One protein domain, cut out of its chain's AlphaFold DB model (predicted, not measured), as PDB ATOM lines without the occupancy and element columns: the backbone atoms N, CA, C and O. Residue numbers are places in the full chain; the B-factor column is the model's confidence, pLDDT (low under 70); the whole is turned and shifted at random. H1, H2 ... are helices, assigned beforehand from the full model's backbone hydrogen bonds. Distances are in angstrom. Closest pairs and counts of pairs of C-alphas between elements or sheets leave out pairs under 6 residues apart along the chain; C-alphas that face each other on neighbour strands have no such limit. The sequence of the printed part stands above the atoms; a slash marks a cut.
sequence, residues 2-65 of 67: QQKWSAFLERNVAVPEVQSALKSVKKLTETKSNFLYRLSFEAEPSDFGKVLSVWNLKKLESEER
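AT A GLANCE: This is residues 2 to 65 of the 67 residues of an uncharacterized protein of Candidatus Lambdaproteobacteria bacterium (UniProt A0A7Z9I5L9). The model is an open, flat zigzag of three helices laid end to end, with a long helix H2 as the middle stroke, H1 turned off one end of it and H3 folded back from the other end. The helices meet only near the ends that are linked, and no two of them pack side by side along their lengths. The printed part has 64 residues with three named helices, in the order H1, H2, H3, and no named strand; the class is all helix. The whole is extended, with a radius of gyration of the C-alphas of 16.7 A, and spans 46 by 33 by 10 A.

IN THESE COORDINATES: H1 is residues 2 to 12 and begins with C-alpha 2 at (4.380, -1.866, 46.524); it is 15.6 A from first to last C-alpha. H2, the longest helix, is residues 16 to 38, 23 residues, and is 32.9 A from C-alpha 16 at (9.541, 4.503, 26.240) to C-alpha 38. H3 is residues 45 to 63, 28.3 A long, and ends with C-alpha 63 at (25.144, -10.559, 19.487).

HOW THE PARTS SIT: H1 and H2 are close but not clearly touching, with 2 pairs of C-alphas within 8 A. Their closest C-alphas, those of Asn 12 and Val 18, are 6.7 A apart. Their lines stand at a steep tilt of 53 degrees, and they run opposite ways. A tight link of 3 residues joins them. H2 and H3 are near each other, with 8 pairs of C-alphas within 10 A; no pair is within 8 A, but only just, the closest being 8.1 A. A short link of 6 residues joins them. H1 and H3 are apart. In H1 and H2 every O i to N i+4 pair is within hydrogen-bond range; in H3 it is 13 of 15.

THE WHOLE: The outline is flat, and the two C-alphas farthest apart, those of Arg 11 and Ser 46, are 46.6 A from each other. The first and last printed C-alphas, of Gln 2 and Arg 65, are 38.6 A apart. Residues 2 to 7 of H1, residues 23 to 30 of H2, residues 40 to 46, and residues 56 to 65, of which 56 to 63 belong to H3, stand free. The printed part has no cut, and neither link is long. The mean pLDDT of the printed part is 76.0; 19 residues are under 70, among them residues 37 to 43 and residues 60 to 65. H3 has a mean pLDDT of 69, against 82 for H1 and 83 for H2.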
ATOM      1  N   GLN A   2       4.824  -1.233  47.786       62.88
ATOM      2  CA  GLN A   2       4.380  -1.866  46.524       62.88
ATOM      3  C   GLN A   2       3.244  -1.123  45.803       62.88
ATOM      4  O   GLN A   2       3.390  -0.800  44.635       62.88
ATOM      5  N   GLN A   3       2.187  -0.744  46.526       73.00
ATOM      6  CA  GLN A   3       1.040   0.007  45.988       73.00
ATOM      7  C   GLN A   3       1.433   1.307  45.253       73.00
ATOM      8  O   GLN A   3       0.835   1.659  44.242       73.00
ATOM      9  N   LYS A   4       2.477   2.012  45.721       78.81
ATOM     10  CA  LYS A   4       2.960   3.250  45.081       78.81
ATOM     11  C   LYS A   4       3.686   2.972  43.760       78.81
ATOM     12  O   LYS A   4       3.562   3.755  42.826       78.81
ATOM     13  N   TRP A   5       4.419   1.863  43.683       78.50
ATOM     14  CA  TRP A   5       5.146   1.456  42.480       78.50
ATOM     15  C   TRP A   5       4.206   0.923  41.399       78.50
ATOM     16  O   TRP A   5       4.379   1.266  40.233       78.50
ATOM     17  N   SER A   6       3.174   0.165  41.782       81.88
ATOM     18  CA  SER A   6       2.130  -0.302  40.862       81.88
ATOM     19  C   SER A   6       1.431   0.870  40.170       81.88
ATOM     20  O   SER A   6       1.427   0.950  38.945       81.88
ATOM     21  N   ALA A   7       0.962   1.851  40.949       87.88
ATOM     22  CA  ALA A   7       0.294   3.037  40.412       87.88
ATOM     23  C   ALA A   7       1.216   3.911  39.536       87.88
ATOM     24  O   ALA A   7       0.762   4.533  38.576       87.88
ATOM     25  N   PHE A   8       2.515   3.974  39.852       86.88
ATOM     26  CA  PHE A   8       3.499   4.663  39.016       86.88
ATOM     27  C   PHE A   8       3.671   3.965  37.661       86.88
ATOM     28  O   PHE A   8       3.657   4.634  36.630       86.88
ATOM     29  N   LEU A   9       3.802   2.637  37.646       86.06
ATOM     30  CA  LEU A   9       3.980   1.874  36.411       86.06
ATOM     31  C   LEU A   9       2.740   1.932  35.515       86.06
ATOM     32  O   LEU A   9       2.883   2.141  34.316       86.06
ATOM     33  N   GLU A  10       1.538   1.827  36.084       87.62
ATOM     34  CA  GLU A  10       0.279   1.932  35.330       87.62
ATOM     35  C   GLU A  10       0.141   3.284  34.622       87.62
ATOM     36  O   GLU A  10      -0.238   3.344  33.454       87.62
ATOM     37  N   ARG A  11       0.512   4.377  35.299       89.94
ATOM     38  CA  ARG A  11       0.452   5.732  34.728       89.94
ATOM     39  C   ARG A  11       1.512   5.995  33.664       89.94
ATOM     40  O   ARG A  11       1.295   6.839  32.804       89.94
ATOM     41  N   ASN A  12       2.648   5.303  33.730       90.25
ATOM     42  CA  ASN A  12       3.805   5.567  32.872       90.25
ATOM     43  C   ASN A  12       4.099   4.426  31.888       90.25
ATOM     44  O   ASN A  12       5.154   4.416  31.265       90.25
ATOM     45  N   VAL A  13       3.177   3.478  31.698       85.62
ATOM     46  CA  VAL A  13       3.382   2.305  30.828       85.62
ATOM     47  C   VAL A  13       3.631   2.666  29.356       85.62
ATOM     48  O   VAL A  13       4.190   1.865  28.614       85.62
ATOM     49  N   ALA A  14       3.232   3.865  28.924       89.75
ATOM     50  CA  ALA A  14       3.479   4.381  27.577       89.75
ATOM     51  C   ALA A  14       4.820   5.128  27.435       89.75
ATOM     52  O   ALA A  14       5.215   5.449  26.317       89.75
ATOM     53  N   VAL A  15       5.522   5.410  28.539       94.62
ATOM     54  CA  VAL A  15       6.829   6.079  28.514       94.62
ATOM     55  C   VAL A  15       7.876   5.094  27.970       94.62
ATOM     56  O   VAL A  15       8.029   4.010  28.549       94.62
ATOM     57  N   PRO A  16       8.604   5.426  26.887       91.94
ATOM     58  CA  PRO A  16       9.541   4.503  26.240       91.94
ATOM     59  C   PRO A  16      10.598   3.922  27.186       91.94
ATOM     60  O   PRO A  16      10.900   2.729  27.143       91.94
ATOM     61  N   GLU A  17      11.130   4.736  28.093       91.31
ATOM     62  CA  GLU A  17      12.132   4.341  29.080       91.31
ATOM     63  C   GLU A  17      11.562   3.336  30.085       91.31
ATOM     64  O   GLU A  17      12.221   2.353  30.433       91.31
ATOM     65  N   VAL A  18      10.309   3.536  30.508       89.38
ATOM     66  CA  VAL A  18       9.602   2.619  31.411       89.38
ATOM     67  C   VAL A  18       9.334   1.290  30.707       89.38
ATOM     68  O   VAL A  18       9.566   0.234  31.294       89.38
ATOM     69  N   GLN A  19       8.934   1.312  29.433       88.88
ATOM     70  CA  GLN A  19       8.779   0.091  28.636       88.88
ATOM     71  C   GLN A  19      10.101  -0.660  28.451       88.88
ATOM     72  O   GLN A  19      10.146  -1.881  28.616       88.88
ATOM     73  N   SER A  20      11.183   0.055  28.142       89.31
ATOM     74  CA  SER A  20      12.519  -0.524  27.975       89.31
ATOM     75  C   SER A  20      13.022  -1.174  29.270       89.31
ATOM     76  O   SER A  20      13.494  -2.319  29.263       89.31
ATOM     77  N   ALA A  21      12.834  -0.495  30.405       88.81
ATOM     78  CA  ALA A  21      13.161  -1.029  31.722       88.81
ATOM     79  C   ALA A  21      12.319  -2.273  32.051       88.81
ATOM     80  O   ALA A  21      12.872  -3.298  32.454       88.81
ATOM     81  N   LEU A  22      11.002  -2.238  31.812       88.38
ATOM     82  CA  LEU A  22      10.111  -3.385  32.026       88.38
ATOM     83  C   LEU A  22      10.513  -4.592  31.169       88.38
ATOM     84  O   LEU A  22      10.566  -5.717  31.671       88.38
ATOM     85  N   LYS A  23      10.850  -4.371  29.893       88.88
ATOM     86  CA  LYS A  23      11.312  -5.425  28.978       88.88
ATOM     87  C   LYS A  23      12.630  -6.045  29.452       88.88
ATOM     88  O   LYS A  23      12.769  -7.269  29.442       88.88
ATOM     89  N   SER A  24      13.564  -5.217  29.916       87.00
ATOM     90  CA  SER A  24      14.846  -5.660  30.480       87.00
ATOM     91  C   SER A  24      14.655  -6.507  31.740       87.00
ATOM     92  O   SER A  24      15.234  -7.590  31.852       87.00
ATOM     93  N   VAL A  25      13.793  -6.059  32.657       88.19
ATOM     94  CA  VAL A  25      13.469  -6.800  33.883       88.19
ATOM     95  C   VAL A  25      12.811  -8.136  33.550       88.19
ATOM     96  O   VAL A  25      13.235  -9.160  34.079       88.19
ATOM     97  N   LYS A  26      11.848  -8.169  32.620       87.56
ATOM     98  CA  LYS A  26      11.202  -9.414  32.180       87.56
ATOM     99  C   LYS A  26      12.220 -10.422  31.634       87.56
ATOM    100  O   LYS A  26      12.236 -11.567  32.082       87.56
ATOM    101  N   LYS A  27      13.118  -9.981  30.743       86.19
ATOM    102  CA  LYS A  27      14.193 -10.823  30.186       86.19
ATOM    103  C   LYS A  27      15.107 -11.376  31.285       86.19
ATOM    104  O   LYS A  27      15.479 -12.550  31.244       86.19
ATOM    105  N   LEU A  28      15.450 -10.557  32.281       85.81
ATOM    106  CA  LEU A  28      16.263 -10.981  33.421       85.81
ATOM    107  C   LEU A  28      15.539 -12.024  34.285       85.81
ATOM    108  O   LEU A  28      16.134 -13.034  34.660       85.81
ATOM    109  N   THR A  29      14.258 -11.811  34.586       84.25
ATOM    110  CA  THR A  29      13.459 -12.738  35.398       84.25
ATOM    111  C   THR A  29      13.248 -14.078  34.693       84.25
ATOM    112  O   THR A  29      13.397 -15.124  35.327       84.25
ATOM    113  N   GLU A  30      12.969 -14.073  33.388       81.81
ATOM    114  CA  GLU A  30      12.872 -15.291  32.571       81.81
ATOM    115  C   GLU A  30      14.208 -16.038  32.523       81.81
ATOM    116  O   GLU A  30      14.255 -17.245  32.755       81.81
ATOM    117  N   THR A  31      15.312 -15.319  32.310       77.88
ATOM    118  CA  THR A  31      16.671 -15.884  32.337       77.88
ATOM    119  C   THR A  31      16.962 -16.567  33.670       77.88
ATOM    120  O   THR A  31      17.402 -17.715  33.698       77.88
ATOM    121  N   LYS A  32      16.672 -15.884  34.781       80.12
ATOM    122  CA  LYS A  32      16.874 -16.421  36.127       80.12
ATOM    123  C   LYS A  32      16.010 -17.656  36.370       80.12
ATOM    124  O   LYS A  32      16.503 -18.634  36.917       80.12
ATOM    125  N   SER A  33      14.749 -17.627  35.948       77.88
ATOM    126  CA  SER A  33      13.830 -18.759  36.110       77.88
ATOM    127  C   SER A  33      14.295 -19.971  35.303       77.88
ATOM    128  O   SER A  33      14.325 -21.073  35.834       77.88
ATOM    129  N   ASN A  34      14.751 -19.769  34.064       74.81
ATOM    130  CA  ASN A  34      15.316 -20.829  33.226       74.81
ATOM    131  C   ASN A  34      16.614 -21.404  33.802       74.81
ATOM    132  O   ASN A  34      16.825 -22.613  33.752       74.81
ATOM    133  N   PHE A  35      17.479 -20.546  34.347       69.75
ATOM    134  CA  PHE A  35      18.696 -20.977  35.028       69.75
ATOM    135  C   PHE A  35      18.357 -21.829  36.254       69.75
ATOM    136  O   PHE A  35      18.841 -22.945  36.364       69.75
ATOM    137  N   LEU A  36      17.456 -21.355  37.117       71.62
ATOM    138  CA  LEU A  36      17.021 -22.094  38.304       71.62
ATOM    139  C   LEU A  36      16.284 -23.398  37.957       71.62
ATOM    140  O   LEU A  36      16.500 -24.400  38.625       71.62
ATOM    141  N   TYR A  37      15.467 -23.415  36.900       66.94
ATOM    142  CA  TYR A  37      14.792 -24.625  36.415       66.94
ATOM    143  C   TYR A  37      15.789 -25.676  35.918       66.94
ATOM    144  O   TYR A  37      15.654 -26.853  36.227       66.94
ATOM    145  N   ARG A  38      16.829 -25.256  35.185       63.50
ATOM    146  CA  ARG A  38      17.920 -26.150  34.759       63.50
ATOM    147  C   ARG A  38      18.801 -26.627  35.913       63.50
ATOM    148  O   ARG A  38      19.551 -27.577  35.733       63.50
ATOM    149  N   LEU A  39      18.714 -25.965  37.062       62.41
ATOM    150  CA  LEU A  39      19.443 -26.275  38.288       62.41
ATOM    151  C   LEU A  39      18.586 -27.024  39.315       62.41
ATOM    152  O   LEU A  39      18.905 -26.988  40.504       62.41
ATOM    153  N   SER A  40      17.493 -27.675  38.899       57.62
ATOM    154  CA  SER A  40      16.722 -28.561  39.776       57.62
ATOM    155  C   SER A  40      17.660 -29.456  40.603       57.62
ATOM    156  O   SER A  40      18.648 -29.963  40.079       57.62
ATOM    157  N   PHE A  41      17.334 -29.575  41.894       54.78
ATOM    158  CA  PHE A  41      18.149 -29.865  43.094       54.78
ATOM    159  C   PHE A  41      19.147 -31.056  43.066       54.78
ATOM    160  O   PHE A  41      19.828 -31.291  44.057       54.78
ATOM    161  N   GLU A  42      19.256 -31.787  41.957       58.03
ATOM    162  CA  GLU A  42      20.128 -32.956  41.747       58.03
ATOM    163  C   GLU A  42      21.340 -32.676  40.838       58.03
ATOM    164  O   GLU A  42      22.144 -33.574  40.600       58.03
ATOM    165  N   ALA A  43      21.498 -31.455  40.316       62.53
ATOM    166  CA  ALA A  43      22.628 -31.119  39.449       62.53
ATOM    167  C   ALA A  43      23.956 -31.073  40.234       62.53
ATOM    168  O   ALA A  43      24.079 -30.343  41.224       62.53
ATOM    169  N   GLU A  44      24.972 -31.811  39.776       72.06
ATOM    170  CA  GLU A  44      26.303 -31.756  40.382       72.06
ATOM    171  C   GLU A  44      26.937 -30.365  40.190       72.06
ATOM    172  O   GLU A  44      26.736 -29.733  39.151       72.06
ATOM    173  N   PRO A  45      27.814 -29.907  41.109       69.50
ATOM    174  CA  PRO A  45      28.636 -28.704  40.930       69.50
ATOM    175  C   PRO A  45      29.358 -28.622  39.570       69.50
ATOM    176  O   PRO A  45      29.561 -27.535  39.030       69.50
ATOM    177  N   SER A  46      29.710 -29.773  38.988       73.00
ATOM    178  CA  SER A  46      30.357 -29.901  37.678       73.00
ATOM    179  C   SER A  46      29.444 -29.497  36.503       73.00
ATOM    180  O   SER A  46      29.927 -29.017  35.470       73.00
ATOM    181  N   ASP A  47      28.125 -29.603  36.664       69.88
ATOM    182  CA  ASP A  47      27.138 -29.243  35.645       69.88
ATOM    183  C   ASP A  47      26.887 -27.730  35.576       69.88
ATOM    184  O   ASP A  47      26.512 -27.209  34.521       69.88
ATOM    185  N   PHE A  48      27.217 -26.982  36.636       67.81
ATOM    186  CA  PHE A  48      27.145 -25.515  36.645       67.81
ATOM    187  C   PHE A  48      28.079 -24.902  35.596       67.81
ATOM    188  O   PHE A  48      27.685 -23.987  34.869       67.81
ATOM    189  N   GLY A  49      29.299 -25.436  35.465       71.31
ATOM    190  CA  GLY A  49      30.269 -24.977  34.469       71.31
ATOM    191  C   GLY A  49      29.776 -25.178  33.034       71.31
ATOM    192  O   GLY A  49      29.955 -24.298  32.188       71.31
ATOM    193  N   LYS A  50      29.082 -26.294  32.767       73.94
ATOM    194  CA  LYS A  50      28.517 -26.626  31.446       73.94
ATOM    195  C   LYS A  50      27.338 -25.720  31.088       73.94
ATOM    196  O   LYS A  50      27.244 -25.229  29.968       73.94
ATOM    197  N   VAL A  51      26.450 -25.443  32.044       70.19
ATOM    198  CA  VAL A  51      25.297 -24.554  31.814       70.19
ATOM    199  C   VAL A  51      25.752 -23.112  31.563       70.19
ATOM    200  O   VAL A  51      25.233 -22.466  30.652       70.19
ATOM    201  N   LEU A  52      26.741 -22.620  32.319       69.31
ATOM    202  CA  LEU A  52      27.298 -21.273  32.139       69.31
ATOM    203  C   LEU A  52      28.019 -21.112  30.797       69.31
ATOM    204  O   LEU A  52      27.846 -20.096  30.125       69.31
ATOM    205  N   SER A  53      28.784 -22.119  30.375       74.56
ATOM    206  CA  SER A  53      29.469 -22.091  29.078       74.56
ATOM    207  C   SER A  53      28.480 -22.122  27.909       74.56
ATOM    208  O   SER A  53      28.597 -21.291  27.013       74.56
ATOM    209  N   VAL A  54      27.441 -22.965  27.955       76.69
ATOM    210  CA  VAL A  54      26.364 -22.977  26.940       76.69
ATOM    211  C   VAL A  54      25.591 -21.655  26.904       76.69
ATOM    212  O   VAL A  54      25.208 -21.194  25.829       76.69
ATOM    213  N   TRP A  55      25.345 -21.030  28.059       70.75
ATOM    214  CA  TRP A  55      24.677 -19.729  28.124       70.75
ATOM    215  C   TRP A  55      25.514 -18.623  27.476       70.75
ATOM    216  O   TRP A  55      25.001 -17.863  26.656       70.75
ATOM    217  N   ASN A  56      26.804 -18.558  27.811       73.44
ATOM    218  CA  ASN A  56      27.721 -17.573  27.244       73.44
ATOM    219  C   ASN A  56      27.886 -17.756  25.732       73.44
ATOM    220  O   ASN A  56      27.875 -16.762  25.013       73.44
ATOM    221  N   LEU A  57      27.947 -19.004  25.248       70.38
ATOM    222  CA  LEU A  57      28.004 -19.306  23.815       70.38
ATOM    223  C   LEU A  57      26.764 -18.779  23.081       70.38
ATOM    224  O   LEU A  57      26.881 -18.045  22.108       70.38
ATOM    225  N   LYS A  58      25.566 -19.075  23.603       70.81
ATOM    226  CA  LYS A  58      24.305 -18.605  23.007       70.81
ATOM    227  C   LYS A  58      24.147 -17.091  23.050       70.81
ATOM    228  O   LYS A  58      23.521 -16.520  22.162       70.81
ATOM    229  N   LYS A  59      24.674 -16.442  24.091       70.31
ATOM    230  CA  LYS A  59      24.685 -14.982  24.185       70.31
ATOM    231  C   LYS A  59      25.570 -14.380  23.087       70.31
ATOM    232  O   LYS A  59      25.123 -13.458  22.412       70.31
ATOM    233  N   LEU A  60      26.756 -14.946  22.870       61.28
ATOM    234  CA  LEU A  60      27.701 -14.509  21.840       61.28
ATOM    235  C   LEU A  60      27.117 -14.678  20.425       61.28
ATOM    236  O   LEU A  60      27.108 -13.736  19.642       61.28
ATOM    237  N   GLU A  61      26.492 -15.827  20.149       65.06
ATOM    238  CA  GLU A  61      25.800 -16.092  18.876       65.06
ATOM    239  C   GLU A  61      24.600 -15.164  18.619       65.06
ATOM    240  O   GLU A  61      24.202 -14.970  17.471       65.06
ATOM    241  N   SER A  62      23.972 -14.628  19.672       59.34
ATOM    242  CA  SER A  62      22.869 -13.670  19.528       59.34
ATOM    243  C   SER A  62      23.350 -12.245  19.257       59.34
ATOM    244  O   SER A  62      22.651 -11.505  18.579       59.34
ATOM    245  N   GLU A  63      24.541 -11.876  19.739       58.97
ATOM    246  CA  GLU A  63      25.144 -10.559  19.487       58.97
ATOM    247  C   GLU A  63      25.739 -10.472  18.066       58.97
ATOM    248  O   GLU A  63      25.675  -9.412  17.454       58.97
ATOM    249  N   GLU A  64      26.224 -11.581  17.489       55.50
ATOM    250  CA  GLU A  64      26.716 -11.628  16.097       55.50
ATOM    251  C   GLU A  64      25.611 -11.575  15.025       55.50
ATOM    252  O   GLU A  64      25.893 -11.259  13.873       55.50
ATOM    253  N   ARG A  65      24.353 -11.888  15.366       50.50
ATOM    254  CA  ARG A  65      23.230 -11.876  14.403       50.50
ATOM    255  C   ARG A  65      22.514 -10.533  14.280       50.50
ATOM    256  O   ARG A  65      21.755 -10.363  13.331       50.50
TER     257      ARG A  65